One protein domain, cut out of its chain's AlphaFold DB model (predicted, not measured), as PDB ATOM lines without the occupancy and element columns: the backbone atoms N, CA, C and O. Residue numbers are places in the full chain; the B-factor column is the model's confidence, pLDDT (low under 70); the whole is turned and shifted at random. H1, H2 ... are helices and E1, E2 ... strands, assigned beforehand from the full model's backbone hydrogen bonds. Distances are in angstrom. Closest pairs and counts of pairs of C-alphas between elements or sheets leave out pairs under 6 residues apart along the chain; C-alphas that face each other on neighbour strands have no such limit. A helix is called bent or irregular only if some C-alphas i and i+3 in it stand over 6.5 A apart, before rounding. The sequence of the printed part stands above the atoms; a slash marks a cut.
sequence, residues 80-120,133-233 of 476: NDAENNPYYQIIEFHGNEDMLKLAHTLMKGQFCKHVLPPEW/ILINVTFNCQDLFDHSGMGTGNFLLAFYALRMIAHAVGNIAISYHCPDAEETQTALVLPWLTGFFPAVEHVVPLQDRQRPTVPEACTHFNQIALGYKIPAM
ATOM      1  N   ASN A  80     130.754 105.741 123.256       49.06
ATOM      2  CA  ASN A  80     131.553 105.008 122.270       49.06
ATOM      3  C   ASN A  80     131.262 103.500 122.268       49.06
ATOM      4  O   ASN A  80     131.428 102.841 121.244       49.06
ATOM      5  N   ASP A  81     130.835 102.940 123.396       48.62
ATOM      6  CA  ASP A  81     130.480 101.527 123.494       48.62
ATOM      7  C   ASP A  81     129.052 101.278 123.001       48.62
ATOM      8  O   ASP A  81     128.797 100.224 122.438       48.62
ATOM      9  N   ALA A  82     128.126 102.236 123.145       51.31
ATOM     10  CA  ALA A  82     126.771 102.130 122.595       51.31
ATOM     11  C   ALA A  82     126.760 102.254 121.062       51.31
ATOM     12  O   ALA A  82     126.066 101.488 120.395       51.31
ATOM     13  N   GLU A  83     127.562 103.165 120.503       49.56
ATOM     14  CA  GLU A  83     127.696 103.370 119.052       49.56
ATOM     15  C   GLU A  83     128.337 102.158 118.343       49.56
ATOM     16  O   GLU A  83     128.032 101.873 117.188       49.56
ATOM     17  N   ASN A  84     129.156 101.381 119.063       48.16
ATOM     18  CA  ASN A  84     129.795 100.156 118.566       48.16
ATOM     19  C   ASN A  84     129.100  98.856 119.024       48.16
ATOM     20  O   ASN A  84     129.612  97.761 118.774       48.16
ATOM     21  N   ASN A  85     127.944  98.944 119.693       53.44
ATOM     22  CA  ASN A  85     127.210  97.789 120.199       53.44
ATOM     23  C   ASN A  85     126.140  97.331 119.187       53.44
ATOM     24  O   ASN A  85     125.176  98.055 118.939       53.44
ATOM     25  N   PRO A  86     126.214  96.099 118.648       56.00
ATOM     26  CA  PRO A  86     125.259  95.629 117.639       56.00
ATOM     27  C   PRO A  86     123.872  95.298 118.184       56.00
ATOM     28  O   PRO A  86     122.994  94.914 117.414       56.00
ATOM     29  N   TYR A  87     123.681  95.349 119.503       69.75
ATOM     30  CA  TYR A  87     122.379  95.106 120.110       69.75
ATOM     31  C   TYR A  87     121.419  96.274 119.877       69.75
ATOM     32  O   TYR A  87     120.215  96.104 120.069       69.75
ATOM     33  N   TYR A  88     121.934  97.427 119.438       76.50
ATOM     34  CA  TYR A  88     121.133  98.588 119.096       76.50
ATOM     35  C   TYR A  88     120.864  98.681 117.593       76.50
ATOM     36  O   TYR A  88     121.772  98.702 116.766       76.50
ATOM     37  N   GLN A  89     119.592  98.828 117.234       88.56
ATOM     38  CA  GLN A  89     119.217  99.501 115.999       88.56
ATOM     39  C   GLN A  89     119.432 100.999 116.183       88.56
ATOM     40  O   GLN A  89     118.811 101.606 117.054       88.56
ATOM     41  N   ILE A  90     120.282 101.599 115.356       90.31
ATOM     42  CA  ILE A  90     120.551 103.034 115.424       90.31
ATOM     43  C   ILE A  90     119.583 103.774 114.494       90.31
ATOM     44  O   ILE A  90     119.429 103.415 113.325       90.31
ATOM     45  N   ILE A  91     118.921 104.799 115.026       91.38
ATOM     46  CA  ILE A  91     118.070 105.731 114.285       91.38
ATOM     47  C   ILE A  91     118.688 107.114 114.428       91.38
ATOM     48  O   ILE A  91     118.756 107.650 115.533       91.38
ATOM     49  N   GLU A  92     119.138 107.679 113.312       93.81
ATOM     50  CA  GLU A  92     119.907 108.918 113.311       93.81
ATOM     51  C   GLU A  92     119.093 110.120 112.833       93.81
ATOM     52  O   GLU A  92     118.331 110.038 111.869       93.81
ATOM     53  N   PHE A  93     119.310 111.253 113.495       93.38
ATOM     54  CA  PHE A  93     118.822 112.569 113.106       93.38
ATOM     55  C   PHE A  93     120.015 113.525 113.100       93.38
ATOM     56  O   PHE A  93     120.618 113.762 114.150       93.38
ATOM     57  N   HIS A  94     120.358 114.066 111.929       94.75
ATOM     58  CA  HIS A  94     121.554 114.893 111.755       94.75
ATOM     59  C   HIS A  94     121.199 116.293 111.269       94.75
ATOM     60  O   HIS A  94     120.562 116.484 110.235       94.75
ATOM     61  N   GLY A  95     121.673 117.292 112.005       93.38
ATOM     62  CA  GLY A  95     121.452 118.695 111.703       93.38
ATOM     63  C   GLY A  95     120.073 119.207 112.123       93.38
ATOM     64  O   GLY A  95     119.194 118.491 112.610       93.38
ATOM     65  N   ASN A  96     119.889 120.510 111.936       90.69
ATOM     66  CA  ASN A  96     118.762 121.234 112.519       90.69
ATOM     67  C   ASN A  96     117.438 120.968 111.807       90.69
ATOM     68  O   ASN A  96     116.393 120.941 112.455       90.69
ATOM     69  N   GLU A  97     117.462 120.699 110.500       92.94
ATOM     70  CA  GLU A  97     116.253 120.324 109.763       92.94
ATOM     71  C   GLU A  97     115.645 119.018 110.284       92.94
ATOM     72  O   GLU A  97     114.429 118.928 110.471       92.94
ATOM     73  N   ASP A  98     116.475 118.010 110.547       92.06
ATOM     74  CA  ASP A  98     116.012 116.721 111.057       92.06
ATOM     75  C   ASP A  98     115.553 116.833 112.509       92.06
ATOM     76  O   ASP A  98     114.507 116.279 112.860       92.06
ATOM     77  N   MET A  99     116.235 117.643 113.323       91.75
ATOM     78  CA  MET A  99     115.775 117.970 114.672       91.75
ATOM     79  C   MET A  99     114.409 118.680 114.658       91.75
ATOM     80  O   MET A  99     113.526 118.358 115.459       91.75
ATOM     81  N   LEU A 100     114.174 119.595 113.712       90.25
ATOM     82  CA  LEU A 100     112.876 120.257 113.544       90.25
ATOM     83  C   LEU A 100     111.780 119.284 113.108       90.25
ATOM     84  O   LEU A 100     110.658 119.340 113.620       90.25
ATOM     85  N   LYS A 101     112.083 118.371 112.178       91.31
ATOM     86  CA  LYS A 101     111.151 117.309 111.770       91.31
ATOM     87  C   LYS A 101     110.828 116.389 112.945       91.31
ATOM     88  O   LYS A 101     109.654 116.072 113.151       91.31
ATOM     89  N   LEU A 102     111.831 116.004 113.736       91.00
ATOM     90  CA  LEU A 102     111.665 115.189 114.937       91.00
ATOM     91  C   LEU A 102     110.762 115.892 115.957       91.00
ATOM     92  O   LEU A 102     109.759 115.316 116.381       91.00
ATOM     93  N   ALA A 103     111.048 117.157 116.280       89.88
ATOM     94  CA  ALA A 103     110.235 117.952 117.197       89.88
ATOM     95  C   ALA A 103     108.778 118.060 116.719       89.88
ATOM     96  O   ALA A 103     107.855 117.812 117.494       89.88
ATOM     97  N   HIS A 104     108.537 118.343 115.435       89.62
ATOM     98  CA  HIS A 104     107.180 118.363 114.877       89.62
ATOM     99  C   HIS A 104     106.486 116.998 114.927       89.62
ATOM    100  O   HIS A 104     105.285 116.929 115.191       89.62
ATOM    101  N   THR A 105     107.225 115.918 114.684       90.06
ATOM    102  CA  THR A 105     106.699 114.548 114.714       90.06
ATOM    103  C   THR A 105     106.287 114.148 116.131       90.06
ATOM    104  O   THR A 105     105.206 113.586 116.324       90.06
ATOM    105  N   LEU A 106     107.100 114.501 117.129       89.94
ATOM    106  CA  LEU A 106     106.772 114.355 118.548       89.94
ATOM    107  C   LEU A 106     105.561 115.209 118.916       89.94
ATOM    108  O   LEU A 106     104.614 114.707 119.517       89.94
ATOM    109  N   MET A 107     105.537 116.473 118.480       84.81
ATOM    110  CA  MET A 107     104.437 117.381 118.796       84.81
ATOM    111  C   MET A 107     103.083 116.886 118.259       84.81
ATOM    112  O   MET A 107     102.045 117.046 118.898       84.81
ATOM    113  N   LYS A 108     103.090 116.231 117.095       86.75
ATOM    114  CA  LYS A 108     101.892 115.644 116.482       86.75
ATOM    115  C   LYS A 108     101.497 114.283 117.071       86.75
ATOM    116  O   LYS A 108     100.498 113.721 116.629       86.75
ATOM    117  N   GLY A 109     102.265 113.730 118.014       84.50
ATOM    118  CA  GLY A 109     102.057 112.373 118.533       84.50
ATOM    119  C   GLY A 109     102.303 111.280 117.491       84.50
ATOM    120  O   GLY A 109     101.752 110.188 117.573       84.50
ATOM    121  N   GLN A 110     103.091 111.582 116.458       88.81
ATOM    122  CA  GLN A 110     103.309 110.687 115.322       88.81
ATOM    123  C   GLN A 110     104.606 109.883 115.443       88.81
ATOM    124  O   GLN A 110     104.819 108.955 114.665       88.81
ATOM    125  N   PHE A 111     105.451 110.197 116.429       89.19
ATOM    126  CA  PHE A 111     106.754 109.558 116.608       89.19
ATOM    127  C   PHE A 111     106.637 108.039 116.712       89.19
ATOM    128  O   PHE A 111     107.220 107.323 115.904       89.19
ATOM    129  N   CYS A 112     105.809 107.538 117.630       88.81
ATOM    130  CA  CYS A 112     105.697 106.098 117.841       88.81
ATOM    131  C   CYS A 112     105.183 105.347 116.610       88.81
ATOM    132  O   CYS A 112     105.622 104.242 116.335       88.81
ATOM    133  N   LYS A 113     104.301 105.969 115.823       87.69
ATOM    134  CA  LYS A 113     103.773 105.373 114.592       87.69
ATOM    135  C   LYS A 113     104.824 105.265 113.482       87.69
ATOM    136  O   LYS A 113     104.721 104.374 112.644       87.69
ATOM    137  N   HIS A 114     105.760 106.211 113.421       85.19
ATOM    138  CA  HIS A 114     106.726 106.306 112.323       85.19
ATOM    139  C   HIS A 114     108.088 105.707 112.644       85.19
ATOM    140  O   HIS A 114     108.797 105.319 111.723       85.19
ATOM    141  N   VAL A 115     108.451 105.661 113.924       83.12
ATOM    142  CA  VAL A 115     109.801 105.295 114.356       83.12
ATOM    143  C   VAL A 115     109.818 103.957 115.087       83.12
ATOM    144  O   VAL A 115     110.802 103.231 114.982       83.12
ATOM    145  N   LEU A 116     108.741 103.598 115.795       84.00
ATOM    146  CA  LEU A 116     108.683 102.327 116.513       84.00
ATOM    147  C   LEU A 116     108.067 101.224 115.644       84.00
ATOM    148  O   LEU A 116     107.161 101.503 114.849       84.00
ATOM    149  N   PRO A 117     108.505  99.964 115.813       81.88
ATOM    150  CA  PRO A 117     107.869  98.829 115.165       81.88
ATOM    151  C   PRO A 117     106.363  98.762 115.500       81.88
ATOM    152  O   PRO A 117     105.996  98.898 116.674       81.88
ATOM    153  N   PRO A 118     105.462  98.551 114.517       80.69
ATOM    154  CA  PRO A 118     104.013  98.531 114.749       80.69
ATOM    155  C   PRO A 118     103.555  97.529 115.819       80.69
ATOM    156  O   PRO A 118     102.544  97.743 116.488       80.69
ATOM    157  N   GLU A 119     104.285  96.431 115.981       79.62
ATOM    158  CA  GLU A 119     104.071  95.409 117.001       79.62
ATOM    159  C   GLU A 119     104.247  95.935 118.431       79.62
ATOM    160  O   GLU A 119     103.504  95.515 119.314       79.62
ATOM    161  N   TRP A 120     105.129  96.914 118.665       76.00
ATOM    162  CA  TRP A 120     105.389  97.459 120.005       76.00
ATOM    163  C   TRP A 120     104.242  98.314 120.541       76.00
ATOM    164  O   TRP A 120     104.172  98.568 121.746       76.00
ATOM    165  N   ILE A 133     116.955  99.991 120.768       90.44
ATOM    166  CA  ILE A 133     117.039 101.102 119.812       90.44
ATOM    167  C   ILE A 133     117.889 102.213 120.418       90.44
ATOM    168  O   ILE A 133     117.696 102.577 121.574       90.44
ATOM    169  N   LEU A 134     118.836 102.741 119.648       93.06
ATOM    170  CA  LEU A 134     119.562 103.960 119.978       93.06
ATOM    171  C   LEU A 134     119.065 105.063 119.054       93.06
ATOM    172  O   LEU A 134     119.235 104.989 117.840       93.06
ATOM    173  N   ILE A 135     118.465 106.095 119.630       94.75
ATOM    174  CA  ILE A 135     118.102 107.298 118.889       94.75
ATOM    175  C   ILE A 135     119.247 108.290 119.034       94.75
ATOM    176  O   ILE A 135     119.438 108.853 120.111       94.75
ATOM    177  N   ASN A 136     120.005 108.488 117.962       95.88
ATOM    178  CA  ASN A 136     121.141 109.397 117.929       95.88
ATOM    179  C   ASN A 136     120.736 110.708 117.250       95.88
ATOM    180  O   ASN A 136     120.313 110.711 116.096       95.88
ATOM    181  N   VAL A 137     120.838 111.822 117.964       96.31
ATOM    182  CA  VAL A 137     120.399 113.136 117.498       96.31
ATOM    183  C   VAL A 137     121.554 114.115 117.649       96.31
ATOM    184  O   VAL A 137     121.939 114.454 118.766       96.31
ATOM    185  N   THR A 138     122.078 114.598 116.527       96.62
ATOM    186  CA  THR A 138     123.163 115.587 116.498       96.62
ATOM    187  C   THR A 138     122.687 116.870 115.830       96.62
ATOM    188  O   THR A 138     122.179 116.831 114.712       96.62
ATOM    189  N   PHE A 139     122.846 118.013 116.493       96.19
ATOM    190  CA  PHE A 139     122.373 119.316 116.008       96.19
ATOM    191  C   PHE A 139     123.261 120.450 116.540       96.19
ATOM    192  O   PHE A 139     123.924 120.274 117.553       96.19
ATOM    193  N   ASN A 140     123.287 121.607 115.879       97.00
ATOM    194  CA  ASN A 140     124.006 122.780 116.388       97.00
ATOM    195  C   ASN A 140     123.027 123.637 117.203       97.00
ATOM    196  O   ASN A 140     121.980 124.026 116.681       97.00
ATOM    197  N   CYS A 141     123.321 123.877 118.482       95.75
ATOM    198  CA  CYS A 141     122.403 124.538 119.408       95.75
ATOM    199  C   CYS A 141     122.082 125.970 118.977       95.75
ATOM    200  O   CYS A 141     120.908 126.352 119.011       95.75
ATOM    201  N   GLN A 142     123.097 126.738 118.572       94.25
ATOM    202  CA  GLN A 142     122.923 128.119 118.128       94.25
ATOM    203  C   GLN A 142     122.083 128.189 116.854       94.25
ATOM    204  O   GLN A 142     121.058 128.862 116.817       94.25
ATOM    205  N   ASP A 143     122.454 127.416 115.837       93.44
ATOM    206  CA  ASP A 143     121.773 127.405 114.546       93.44
ATOM    207  C   ASP A 143     120.327 126.882 114.674       93.44
ATOM    208  O   ASP A 143     119.421 127.376 114.000       93.44
ATOM    209  N   LEU A 144     120.065 125.943 115.598       91.31
ATOM    210  CA  LEU A 144     118.707 125.478 115.884       91.31
ATOM    211  C   LEU A 144     117.879 126.581 116.550       91.31
ATOM    212  O   LEU A 144     116.698 126.745 116.231       91.31
ATOM    213  N   PHE A 145     118.479 127.332 117.472       89.88
ATOM    214  CA  PHE A 145     117.828 128.465 118.113       89.88
ATOM    215  C   PHE A 145     117.492 129.566 117.094       89.88
ATOM    216  O   PHE A 145     116.332 129.978 117.013       89.88
ATOM    217  N   ASP A 146     118.457 129.954 116.261       88.06
ATOM    218  CA  ASP A 146     118.328 131.065 115.316       88.06
ATOM    219  C   ASP A 146     117.328 130.776 114.184       88.06
ATOM    220  O   ASP A 146     116.572 131.662 113.774       88.06
ATOM    221  N   HIS A 147     117.267 129.531 113.696       87.56
ATOM    222  CA  HIS A 147     116.538 129.213 112.459       87.56
ATOM    223  C   HIS A 147     115.261 128.385 112.642       87.56
ATOM    224  O   HIS A 147     114.479 128.250 111.699       87.56
ATOM    225  N   SER A 148     114.990 127.840 113.829       87.81
ATOM    226  CA  SER A 148     113.801 126.994 114.021       87.81
ATOM    227  C   SER A 148     112.472 127.743 114.034       87.81
ATOM    228  O   SER A 148     111.426 127.148 113.761       87.81
ATOM    229  N   GLY A 149     112.481 129.011 114.459       84.12
ATOM    230  CA  GLY A 149     111.272 129.761 114.815       84.12
ATOM    231  C   GLY A 149     110.508 129.194 116.025       84.12
ATOM    232  O   GLY A 149     109.446 129.710 116.390       84.12
ATOM    233  N   MET A 150     111.023 128.142 116.667       85.06
ATOM    234  CA  MET A 150     110.392 127.470 117.795       85.06
ATOM    235  C   MET A 150     110.902 128.068 119.110       85.06
ATOM    236  O   MET A 150     112.097 128.240 119.310       85.06
ATOM    237  N   GLY A 151     109.993 128.380 120.038       87.31
ATOM    238  CA  GLY A 151     110.392 128.868 121.359       87.31
ATOM    239  C   GLY A 151     111.102 127.783 122.175       87.31
ATOM    240  O   GLY A 151     110.703 126.618 122.119       87.31
ATOM    241  N   THR A 152     112.090 128.169 122.989       91.56
ATOM    242  CA  THR A 152     112.886 127.262 123.841       91.56
ATOM    243  C   THR A 152     112.015 126.280 124.619       91.56
ATOM    244  O   THR A 152     112.268 125.081 124.585       91.56
ATOM    245  N   GLY A 153     110.924 126.754 125.231       91.81
ATOM    246  CA  GLY A 153     109.984 125.907 125.970       91.81
ATOM    247  C   GLY A 153     109.405 124.738 125.165       91.81
ATOM    248  O   GLY A 153     109.218 123.654 125.706       91.81
ATOM    249  N   ASN A 154     109.167 124.911 123.863       90.12
ATOM    250  CA  ASN A 154     108.659 123.831 123.014       90.12
ATOM    251  C   ASN A 154     109.738 122.775 122.741       90.12
ATOM    252  O   ASN A 154     109.429 121.584 122.757       90.12
ATOM    253  N   PHE A 155     110.999 123.186 122.562       91.75
ATOM    254  CA  PHE A 155     112.104 122.234 122.450       91.75
ATOM    255  C   PHE A 155     112.289 121.425 123.725       91.75
ATOM    256  O   PHE A 155     112.418 120.208 123.638       91.75
ATOM    257  N   LEU A 156     112.225 122.066 124.899       93.88
ATOM    258  CA  LEU A 156     112.291 121.353 126.179       93.88
ATOM    259  C   LEU A 156     111.257 120.231 126.210       93.88
ATOM    260  O   LEU A 156     111.589 119.067 126.421       93.88
ATOM    261  N   LEU A 157     110.001 120.572 125.930       91.94
ATOM    262  CA  LEU A 157     108.910 119.611 125.975       91.94
ATOM    263  C   LEU A 157     109.061 118.511 124.909       91.94
ATOM    264  O   LEU A 157     108.741 117.363 125.200       91.94
ATOM    265  N   ALA A 158     109.607 118.808 123.724       92.88
ATOM    266  CA  ALA A 158     109.925 117.792 122.718       92.88
ATOM    267  C   ALA A 158     111.033 116.823 123.183       92.88
ATOM    268  O   ALA A 158     110.885 115.610 123.039       92.88
ATOM    269  N   PHE A 159     112.108 117.322 123.800       94.38
ATOM    270  CA  PHE A 159     113.191 116.482 124.332       94.38
ATOM    271  C   PHE A 159     112.675 115.569 125.450       94.38
ATOM    272  O   PHE A 159     112.909 114.357 125.445       94.38
ATOM    273  N   TYR A 160     111.891 116.121 126.379       94.25
ATOM    274  CA  TYR A 160     111.281 115.317 127.435       94.25
ATOM    275  C   TYR A 160     110.215 114.354 126.903       94.25
ATOM    276  O   TYR A 160     110.081 113.269 127.463       94.25
ATOM    277  N   ALA A 161     109.508 114.686 125.817       93.88
ATOM    278  CA  ALA A 161     108.573 113.774 125.155       93.88
ATOM    279  C   ALA A 161     109.284 112.540 124.603       93.88
ATOM    280  O   ALA A 161     108.843 111.420 124.850       93.88
ATOM    281  N   LEU A 162     110.422 112.721 123.932       94.81
ATOM    282  CA  LEU A 162     111.193 111.587 123.431       94.81
ATOM    283  C   LEU A 162     111.748 110.728 124.575       94.81
ATOM    284  O   LEU A 162     111.615 109.507 124.547       94.81
ATOM    285  N   ARG A 163     112.275 111.358 125.635       93.38
ATOM    286  CA  ARG A 163     112.705 110.648 126.855       93.38
ATOM    287  C   ARG A 163     111.551 109.929 127.554       93.38
ATOM    288  O   ARG A 163     111.772 108.909 128.208       93.38
ATOM    289  N   MET A 164     110.334 110.469 127.485       92.00
ATOM    290  CA  MET A 164     109.123 109.828 127.999       92.00
ATOM    291  C   MET A 164     108.830 108.566 127.184       92.00
ATOM    292  O   MET A 164     108.741 107.491 127.770       92.00
ATOM    293  N   ILE A 165     108.792 108.666 125.853       92.31
ATOM    294  CA  ILE A 165     108.599 107.516 124.956       92.31
ATOM    295  C   ILE A 165     109.644 106.436 125.228       92.31
ATOM    296  O   ILE A 165     109.283 105.274 125.408       92.31
ATOM    297  N   ALA A 166     110.916 106.812 125.359       91.62
ATOM    298  CA  ALA A 166     111.970 105.867 125.697       91.62
ATOM    299  C   ALA A 166     111.736 105.161 127.041       91.62
ATOM    300  O   ALA A 166     111.910 103.951 127.138       91.62
ATOM    301  N   HIS A 167     111.255 105.884 128.054       88.62
ATOM    302  CA  HIS A 167     110.905 105.310 129.355       88.62
ATOM    303  C   HIS A 167     109.675 104.393 129.292       88.62
ATOM    304  O   HIS A 167     109.660 103.335 129.919       88.62
ATOM    305  N   ALA A 168     108.649 104.761 128.527       88.88
ATOM    306  CA  ALA A 168     107.458 103.935 128.360       88.88
ATOM    307  C   ALA A 168     107.776 102.634 127.613       88.88
ATOM    308  O   ALA A 168     107.316 101.567 128.012       88.88
ATOM    309  N   VAL A 169     108.627 102.693 126.586       87.81
ATOM    310  CA  VAL A 169     109.023 101.526 125.781       87.81
ATOM    311  C   VAL A 169     110.086 100.670 126.478       87.81
ATOM    312  O   VAL A 169     110.001  99.448 126.438       87.81
ATOM    313  N   GLY A 170     111.035 101.280 127.192       86.00
ATOM    314  CA  GLY A 170     112.046 100.606 128.020       86.00
ATOM    315  C   GLY A 170     113.357 100.326 127.292       86.00
ATOM    316  O   GLY A 170     114.416 100.613 127.833       86.00
ATOM    317  N   ASN A 171     113.299  99.881 126.035       87.25
ATOM    318  CA  ASN A 171     114.477  99.430 125.276       87.25
ATOM    319  C   ASN A 171     115.056 100.498 124.337       87.25
ATOM    320  O   ASN A 171     115.685 100.181 123.327       87.25
ATOM    321  N   ILE A 172     114.808 101.773 124.630       91.00
ATOM    322  CA  ILE A 172     115.280 102.893 123.815       91.00
ATOM    323  C   ILE A 172     116.299 103.689 124.621       91.00
ATOM    324  O   ILE A 172     115.953 104.276 125.644       91.00
ATOM    325  N   ALA A 173     117.534 103.731 124.133       93.19
ATOM    326  CA  ALA A 173     118.534 104.702 124.547       93.19
ATOM    327  C   ALA A 173     118.451 105.942 123.646       93.19
ATOM    328  O   ALA A 173     118.068 105.856 122.475       93.19
ATOM    329  N   ILE A 174     118.814 107.103 124.181       95.50
ATOM    330  CA  ILE A 174     118.837 108.366 123.438       95.50
ATOM    331  C   ILE A 174     120.211 108.999 123.599       95.50
ATOM    332  O   ILE A 174     120.727 109.087 124.708       95.50
ATOM    333  N   SER A 175     120.778 109.494 122.508       96.31
ATOM    334  CA  SER A 175     121.912 110.408 122.535       96.31
ATOM    335  C   SER A 175     121.498 111.733 121.917       96.31
ATOM    336  O   SER A 175     121.083 111.778 120.760       96.31
ATOM    337  N   TYR A 176     121.605 112.806 122.690       97.12
ATOM    338  CA  TYR A 176     121.563 114.169 122.183       97.12
ATOM    339  C   TYR A 176     122.983 114.712 122.185       97.12
ATOM    340  O   TYR A 176     123.613 114.764 123.241       97.12
ATOM    341  N   HIS A 177     123.464 115.169 121.037       96.69
ATOM    342  CA  HIS A 177     124.775 115.781 120.917       96.69
ATOM    343  C   HIS A 177     124.677 117.163 120.275       96.69
ATOM    344  O   HIS A 177     124.065 117.338 119.222       96.69
ATOM    345  N   CYS A 178     125.304 118.139 120.926       96.50
ATOM    346  CA  CYS A 178     125.402 119.506 120.441       96.50
ATOM    347  C   CYS A 178     126.878 119.918 120.336       96.50
ATOM    348  O   CYS A 178     127.499 120.176 121.368       96.50
ATOM    349  N   PRO A 179     127.485 119.952 119.133       97.38
ATOM    350  CA  PRO A 179     128.920 120.218 118.984       97.38
ATOM    351  C   PRO A 179     129.377 121.576 119.540       97.38
ATOM    352  O   PRO A 179     130.503 121.706 120.003       97.38
ATOM    353  N   ASP A 180     128.494 122.573 119.532       97.69
ATOM    354  CA  ASP A 180     128.690 123.937 120.039       97.69
ATOM    355  C   ASP A 180     128.188 124.127 121.485       97.69
ATOM    356  O   ASP A 180     127.995 125.256 121.940       97.69
ATOM    357  N   ALA A 181     127.970 123.039 122.237       97.06
ATOM    358  CA  ALA A 181     127.427 123.106 123.595       97.06
ATOM    359  C   ALA A 181     128.288 123.955 124.544       97.06
ATOM    360  O   ALA A 181     127.745 124.754 125.302       97.06
ATOM    361  N   GLU A 182     129.617 123.810 124.509       96.25
ATOM    362  CA  GLU A 182     130.518 124.568 125.392       96.25
ATOM    363  C   GLU A 182     130.511 126.073 125.089       96.25
ATOM    364  O   GLU A 182     130.602 126.884 126.012       96.25
ATOM    365  N   GLU A 183     130.379 126.449 123.815       97.12
ATOM    366  CA  GLU A 183     130.320 127.848 123.376       97.12
ATOM    367  C   GLU A 183     128.987 128.497 123.765       97.12
ATOM    368  O   GLU A 183     128.946 129.640 124.217       97.12
ATOM    369  N   THR A 184     127.891 127.745 123.645       96.50
ATOM    370  CA  THR A 184     126.526 128.268 123.804       96.50
ATOM    371  C   THR A 184     125.933 128.072 125.201       96.50
ATOM    372  O   THR A 184     124.839 128.572 125.470       96.50
ATOM    373  N   GLN A 185     126.633 127.396 126.123       96.12
ATOM    374  CA  GLN A 185     126.126 127.050 127.462       96.12
ATOM    375  C   GLN A 185     125.673 128.254 128.304       96.12
ATOM    376  O   GLN A 185     124.794 128.127 129.152       96.12
ATOM    377  N   THR A 186     126.256 129.433 128.094       95.44
ATOM    378  CA  THR A 186     125.868 130.655 128.813       95.44
ATOM    379  C   THR A 186     124.677 131.357 128.169       95.44
ATOM    380  O   THR A 186     123.967 132.102 128.842       95.44
ATOM    381  N   ALA A 187     124.426 131.110 126.882       94.69
ATOM    382  CA  ALA A 187     123.375 131.760 126.113       94.69
ATOM    383  C   ALA A 187     122.066 130.951 126.100       94.69
ATOM    384  O   ALA A 187     120.978 131.513 126.269       94.69
ATOM    385  N   LEU A 188     122.171 129.631 125.923       95.75
ATOM    386  CA  LEU A 188     121.059 128.743 125.593       95.75
ATOM    387  C   LEU A 188     120.841 127.652 126.645       95.75
ATOM    388  O   LEU A 188     121.763 127.192 127.312       95.75
ATOM    389  N   VAL A 189     119.594 127.186 126.748       96.81
ATOM    390  CA  VAL A 189     119.210 126.078 127.644       96.81
ATOM    391  C   VAL A 189     119.528 124.712 127.028       96.81
ATOM    392  O   VAL A 189     119.856 123.773 127.747       96.81
ATOM    393  N   LEU A 190     119.447 124.589 125.699       95.06
ATOM    394  CA  LEU A 190     119.615 123.318 124.979       95.06
ATOM    395  C   LEU A 190     120.921 122.567 125.302       95.06
ATOM    396  O   LEU A 190     120.818 121.369 125.566       95.06
ATOM    397  N   PRO A 191     122.103 123.217 125.367       96.81
ATOM    398  CA  PRO A 191     123.358 122.552 125.736       96.81
ATOM    399  C   PRO A 191     123.301 121.786 127.064       96.81
ATOM    400  O   PRO A 191     123.990 120.790 127.255       96.81
ATOM    401  N   TRP A 192     122.461 122.228 128.002       96.19
ATOM    402  CA  TRP A 192     122.352 121.616 129.326       96.19
ATOM    403  C   TRP A 192     121.497 120.351 129.359       96.19
ATOM    404  O   TRP A 192     121.509 119.642 130.364       96.19
ATOM    405  N   LEU A 193     120.776 120.069 128.273       95.25
ATOM    406  CA  LEU A 193     119.897 118.909 128.108       95.25
ATOM    407  C   LEU A 193     120.529 117.803 127.268       95.25
ATOM    408  O   LEU A 193     119.923 116.743 127.106       95.25
ATOM    409  N   THR A 194     121.693 118.066 126.673       95.56
ATOM    410  CA  THR A 194     122.372 117.102 125.819       95.56
ATOM    411  C   THR A 194     123.199 116.123 126.640       95.56
ATOM    412  O   THR A 194     123.613 116.398 127.772       95.56
ATOM    413  N   GLY A 195     123.403 114.937 126.081       94.56
ATOM    414  CA  GLY A 195     123.993 113.805 126.772       94.56
ATOM    415  C   GLY A 195     123.460 112.474 126.262       94.56
ATOM    416  O   GLY A 195     122.657 112.406 125.330       94.56
ATOM    417  N   PHE A 196     123.906 111.414 126.917       94.44
ATOM    418  CA  PHE A 196     123.461 110.050 126.692       94.44
ATOM    419  C   PHE A 196     122.485 109.625 127.792       94.44
ATOM    420  O   PHE A 196     122.766 109.773 128.978       94.44
ATOM    421  N   PHE A 197     121.347 109.072 127.395       92.94
ATOM    422  CA  PHE A 197     120.277 108.606 128.267       92.94
ATOM    423  C   PHE A 197     120.100 107.110 128.003       92.94
ATOM    424  O   PHE A 197     119.603 106.746 126.930       92.94
ATOM    425  N   PRO A 198     120.539 106.234 128.922       89.75
ATOM    426  CA  PRO A 198     120.487 104.801 128.690       89.75
ATOM    427  C   PRO A 198     119.040 104.309 128.610       89.75
ATOM    428  O   PRO A 198     118.113 104.913 129.159       89.75
ATOM    429  N   ALA A 199     118.858 103.176 127.933       87.44
ATOM    430  CA  ALA A 199     117.615 102.427 128.012       87.44
ATOM    431  C   ALA A 199     117.350 102.065 129.481       87.44
ATOM    432  O   ALA A 199     118.265 101.658 130.200       87.44
ATOM    433  N   VAL A 200     116.106 102.227 129.933       78.44
ATOM    434  CA  VAL A 200     115.721 101.818 131.285       78.44
ATOM    435  C   VAL A 200     115.582 100.302 131.254       78.44
ATOM    436  O   VAL A 200     114.490  99.772 131.048       78.44
ATOM    437  N   GLU A 201     116.703  99.598 131.415       62.62
ATOM    438  CA  GLU A 201     116.668  98.156 131.621       62.62
ATOM    439  C   GLU A 201     115.792  97.867 132.847       62.62
ATOM    440  O   GLU A 201     115.766  98.635 133.812       62.62
ATOM    441  N   HIS A 202     115.059  96.754 132.814       51.66
ATOM    442  CA  HIS A 202     114.099  96.299 133.830       51.66
ATOM    443  C   HIS A 202     114.700  96.049 135.243       51.66
ATOM    444  O   HIS A 202     114.140  95.295 136.036       51.66
ATOM    445  N   VAL A 203     115.858  96.632 135.566       41.09
ATOM    446  CA  VAL A 203     116.817  96.158 136.571       41.09
ATOM    447  C   VAL A 203     116.810  96.979 137.863       41.09
ATOM    448  O   VAL A 203     117.464  96.599 138.830       41.09
ATOM    449  N   VAL A 204     115.990  98.024 137.983       42.88
ATOM    450  CA  VAL A 204     115.692  98.586 139.308       42.88
ATOM    451  C   VAL A 204     114.213  98.367 139.595       42.88
ATOM    452  O   VAL A 204     113.383  98.863 138.830       42.88
ATOM    453  N   PRO A 205     113.842  97.652 140.677       40.94
ATOM    454  CA  PRO A 205     112.486  97.722 141.178       40.94
ATOM    455  C   PRO A 205     112.250  99.183 141.564       40.94
ATOM    456  O   PRO A 205     112.646  99.627 142.640       40.94
ATOM    457  N   LEU A 206     111.652  99.949 140.648       47.31
ATOM    458  CA  LEU A 206     111.040 101.249 140.895       47.31
ATOM    459  C   LEU A 206     109.887 100.982 141.859       47.31
ATOM    460  O   LEU A 206     108.733 100.905 141.454       47.31
ATOM    461  N   GLN A 207     110.214 100.740 143.127       40.97
ATOM    462  CA  GLN A 207     109.288 100.171 144.098       40.97
ATOM    463  C   GLN A 207     108.100 101.090 144.403       40.97
ATOM    464  O   GLN A 207     107.176 100.627 145.046       40.97
ATOM    465  N   ASP A 208     108.067 102.324 143.879       48.53
ATOM    466  CA  ASP A 208     106.965 103.267 144.105       48.53
ATOM    467  C   ASP A 208     106.713 104.295 142.976       48.53
ATOM    468  O   ASP A 208     105.961 105.250 143.171       48.53
ATOM    469  N   ARG A 209     107.299 104.157 141.774       56.72
ATOM    470  CA  ARG A 209     107.018 105.095 140.661       56.72
ATOM    471  C   ARG A 209     106.345 104.378 139.498       56.72
ATOM    472  O   ARG A 209     106.973 103.566 138.827       56.72
ATOM    473  N   GLN A 210     105.070 104.703 139.262       69.56
ATOM    474  CA  GLN A 210     104.330 104.275 138.071       69.56
ATOM    475  C   GLN A 210     105.145 104.599 136.811       69.56
ATOM    476  O   GLN A 210     105.577 105.736 136.608       69.56
ATOM    477  N   ARG A 211     105.378 103.583 135.977       78.25
ATOM    478  CA  ARG A 211     105.942 103.743 134.635       78.25
ATOM    479  C   ARG A 211     104.815 104.195 133.698       78.25
ATOM    480  O   ARG A 211     103.736 103.604 133.776       78.25
ATOM    481  N   PRO A 212     105.036 105.190 132.820       87.00
ATOM    482  CA  PRO A 212     104.048 105.527 131.805       87.00
ATOM    483  C   PRO A 212     103.812 104.343 130.870       87.00
ATOM    484  O   PRO A 212     104.752 103.649 130.473       87.00
ATOM    485  N   THR A 213     102.564 104.146 130.475       87.75
ATOM    486  CA  THR A 213     102.203 103.212 129.410       87.75
ATOM    487  C   THR A 213     102.622 103.767 128.045       87.75
ATOM    488  O   THR A 213     102.771 104.977 127.849       87.75
ATOM    489  N   VAL A 214     102.799 102.882 127.061       87.50
ATOM    490  CA  VAL A 214     103.092 103.299 125.680       87.50
ATOM    491  C   VAL A 214     101.982 104.201 125.113       87.50
ATOM    492  O   VAL A 214     102.329 105.231 124.540       87.50
ATOM    493  N   PRO A 215     100.674 103.933 125.311       88.88
ATOM    494  CA  PRO A 215      99.624 104.856 124.874       88.88
ATOM    495  C   PRO A 215      99.695 106.254 125.503       88.88
ATOM    496  O   PRO A 215      99.486 107.240 124.797       88.88
ATOM    497  N   GLU A 216     100.042 106.370 126.789       88.88
ATOM    498  CA  GLU A 216     100.247 107.675 127.446       88.88
ATOM    499  C   GLU A 216     101.449 108.445 126.870       88.88
ATOM    500  O   GLU A 216     101.473 109.679 126.889       88.88
ATOM    501  N   ALA A 217     102.455 107.726 126.362       89.62
ATOM    502  CA  ALA A 217     103.661 108.292 125.755       89.62
ATOM    503  C   ALA A 217     103.483 108.670 124.290       89.62
ATOM    504  O   ALA A 217     104.038 109.659 123.815       89.62
ATOM    505  N   CYS A 218     102.697 107.875 123.579       89.00
ATOM    506  CA  CYS A 218     102.528 107.924 122.139       89.00
ATOM    507  C   CYS A 218     101.251 108.664 121.731       89.00
ATOM    508  O   CYS A 218     100.557 108.254 120.801       89.00
ATOM    509  N   THR A 219     100.935 109.747 122.436       88.31
ATOM    510  CA  THR A 219      99.777 110.598 122.156       88.31
ATOM    511  C   THR A 219     100.206 111.968 121.632       88.31
ATOM    512  O   THR A 219     101.392 112.291 121.543       88.31
ATOM    513  N   HIS A 220      99.231 112.783 121.237       85.19
ATOM    514  CA  HIS A 220      99.463 114.153 120.810       85.19
ATOM    515  C   HIS A 220     100.071 114.984 121.954       85.19
ATOM    516  O   HIS A 220      99.795 114.765 123.130       85.19
ATOM    517  N   PHE A 221     100.880 115.986 121.625       80.69
ATOM    518  CA  PHE A 221     101.653 116.754 122.606       80.69
ATOM    519  C   PHE A 221     100.846 117.482 123.684       80.69
ATOM    520  O   PHE A 221     101.322 117.721 124.786       80.69
ATOM    521  N   ASN A 222      99.602 117.834 123.388       78.19
ATOM    522  CA  ASN A 222      98.704 118.419 124.383       78.19
ATOM    523  C   ASN A 222      98.148 117.382 125.377       78.19
ATOM    524  O   ASN A 222      97.377 117.758 126.247       78.19
ATOM    525  N   GLN A 223      98.479 116.102 125.222       83.31
ATOM    526  CA  GLN A 223      97.983 114.990 126.034       83.31
ATOM    527  C   GLN A 223      99.107 114.101 126.572       83.31
ATOM    528  O   GLN A 223      98.834 113.216 127.378       83.31
ATOM    529  N   ILE A 224     100.354 114.302 126.134       85.75
ATOM    530  CA  ILE A 224     101.463 113.458 126.576       85.75
ATOM    531  C   ILE A 224     101.668 113.606 128.085       85.75
ATOM    532  O   ILE A 224     101.707 114.716 128.625       85.75
ATOM    533  N   ALA A 225     101.821 112.473 128.769       87.50
ATOM    534  CA  ALA A 225     101.989 112.423 130.217       87.50
ATOM    535  C   ALA A 225     103.422 112.809 130.645       87.50
ATOM    536  O   ALA A 225     104.153 112.028 131.257       87.50
ATOM    537  N   LEU A 226     103.869 114.027 130.308       89.56
ATOM    538  CA  LEU A 226     105.204 114.517 130.682       89.56
ATOM    539  C   LEU A 226     105.378 114.686 132.195       89.56
ATOM    540  O   LEU A 226     106.515 114.839 132.642       89.56
ATOM    541  N   GLY A 227     104.305 114.599 132.994       87.62
ATOM    542  CA  GLY A 227     104.396 114.592 134.455       87.62
ATOM    543  C   GLY A 227     105.383 113.537 134.980       87.62
ATOM    544  O   GLY A 227     106.159 113.817 135.891       87.62
ATOM    545  N   TYR A 228     105.483 112.375 134.320       87.62
ATOM    546  CA  TYR A 228     106.450 111.321 134.666       87.62
ATOM    547  C   TYR A 228     107.922 111.740 134.500       87.62
ATOM    548  O   TYR A 228     108.819 111.076 135.023       87.62
ATOM    549  N   LYS A 229     108.199 112.831 133.775       90.62
ATOM    550  CA  LYS A 229     109.545 113.378 133.562       90.62
ATOM    551  C   LYS A 229     109.846 114.625 134.387       90.62
ATOM    552  O   LYS A 229     110.961 115.126 134.298       90.62
ATOM    553  N   ILE A 230     108.940 115.063 135.262       89.94
ATOM    554  CA  ILE A 230     109.191 116.192 136.171       89.94
ATOM    555  C   ILE A 230     110.463 116.005 137.024       89.94
ATOM    556  O   ILE A 230     111.230 116.963 137.121       89.94
ATOM    557  N   PRO A 231     110.775 114.819 137.591       87.56
ATOM    558  CA  PRO A 231     112.032 114.633 138.324       87.56
ATOM    559  C   PRO A 231     113.283 114.889 137.470       87.56
ATOM    560  O   PRO A 231     114.217 115.534 137.942       87.56
ATOM    561  N   ALA A 232     113.278 114.439 136.212       90.06
ATOM    562  CA  ALA A 232     114.364 114.691 135.266       90.06
ATOM    563  C   ALA A 232     114.440 116.177 134.879       90.06
ATOM    564  O   ALA A 232     115.509 116.768 134.957       90.06
ATOM    565  N   MET A 233     113.293 116.804 134.578       93.12
ATOM    566  CA  MET A 233     113.213 118.245 134.300       93.12
ATOM    567  C   MET A 233     113.816 119.076 135.431       93.12
ATOM    568  O   MET A 233     114.596 119.991 135.187       93.12
TER     569      MET A 233
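This is residues 80 to 120 and 133 to 233 of the 476 residues of an uncharacterized protein of Fistulifera solaris (UniProt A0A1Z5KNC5). A four-stranded sheet makes a wall, with two helices, H2 and the long H5, crossing steeply over one of its faces. H8 and H9 pack on H5, H4, H6 and H7 gather beyond the end of the wall where E1, E2 and E3 finish, H1 only grazes the sheet, and the loop residues 203 to 208 stick out. The printed part has 142 residues, in the order H1 E1 H2 H3 E2 H4 H5 E3 H6 H7 E4 H8 H9, nine named helices and four named strands. The sheet's order is E1 E2 E3 E4, mixed, with E4 alone antiparallel to its neighbour, and the class is mixed, helices and strands. The whole is compact, with a radius of gyration of the C-alphas of 14.8 A and spans of 40 by 36 by 29 A.

H1, residues 80 to 83, only grazes the sheet, with its residues 82 to 83. E1, residues 88 to 94, is an edge strand, parallel to its neighbour E2, residues 133 to 138, at 20 degrees; N 91 and O 134, 2.8 A apart, are within hydrogen-bond range. H2, residues 95 to 107, is on the sheet. H3, residues 111 to 115, is close to H2 but not clearly touching, the closest C-alphas being those of Thr 105 and Phe 111 at 5.3 A. H4, residues 141 to 147, is also close to H2 but not clearly touching, the closest C-alphas being those of Asn 96 and Leu 144 at 5.4 A. H5, residues 152 to 169, is the hub, touching four helices. Residues 103 to 107 of H2 touch residues 155 to 162 of H5, with the closest C-alphas, those of Ala 103 and Ala 158, 5.5 A apart; the steep tilt of 69 degrees, the same way, is only just short of about perpendicular. H5 runs along the strands at a height over the sheet of 10.6 A, over E3, residues 172 to 177, at 3 degrees on the local plane. H2 and H5 on one face of the sheet give two layers, helices over strands. E2, H4, H5 and E3 form a strand-helix-strand unit, two parallel neighbour strands with helices between, and its crossover is right-handed. E2 and E3 stand at 12 degrees; N 137 and O 175 are 2.8 A apart. H6, residues 181 to 184, touches H7, residues 190 to 193, the closest C-alphas being those of Ala 181 and Pro 191 at 4.6 A. H6 only just touches H4, with 3 pairs of C-alphas within 8 A, the closest those of Cys 141 and Ala 181 at 6.7 A. E4, residues 195 to 197, is the other edge strand, antiparallel to E3 at 176 degrees; N 174 and O 197 are 2.9 A apart. H8, residues 214 to 217, touches H5, the closest C-alphas being those of Ile 165 and Ala 217 at 5.1 A. H9, residues 226 to 233, touches H5 about perpendicular at 74 degrees, the closest C-alphas being those of Ala 161 and Leu 226 at 6.5 A. Every O i to N i+4 pair is within hydrogen-bond range in H2, H3, H4 and H5; H9 has 1 of 4, beside 4 of 5 O i to N i+3 pairs, and H1, H6, H7 and H8 are too short for an i+4 pair.

H1 begins at C-alpha 80, (131.553, 105.008, 122.270). E1 is 17.9 A long, H2 18.5 A, E2 16.1 A and E3 16.3 A. H5 is 26.1 A long, from C-alpha 152 at (112.886, 127.262, 123.841). H9 ends at C-alpha 233, (113.213, 118.245, 134.300), and is irregular: C-alphas 228 and 231 are 7.5 A apart.

The two C-alphas farthest apart, those of His 147 and Gln 207, are 43.6 A apart. Residues 121 to 132 are not printed; C-alphas 120 and 133 are 12.2 A apart across this cut, on the link H3 to E2. The link E4 to H8, residues 198 to 213, is long. The pLDDT is under 70 at residues 80 to 87 and 201 to 210; its mean over the printed part is 85.6.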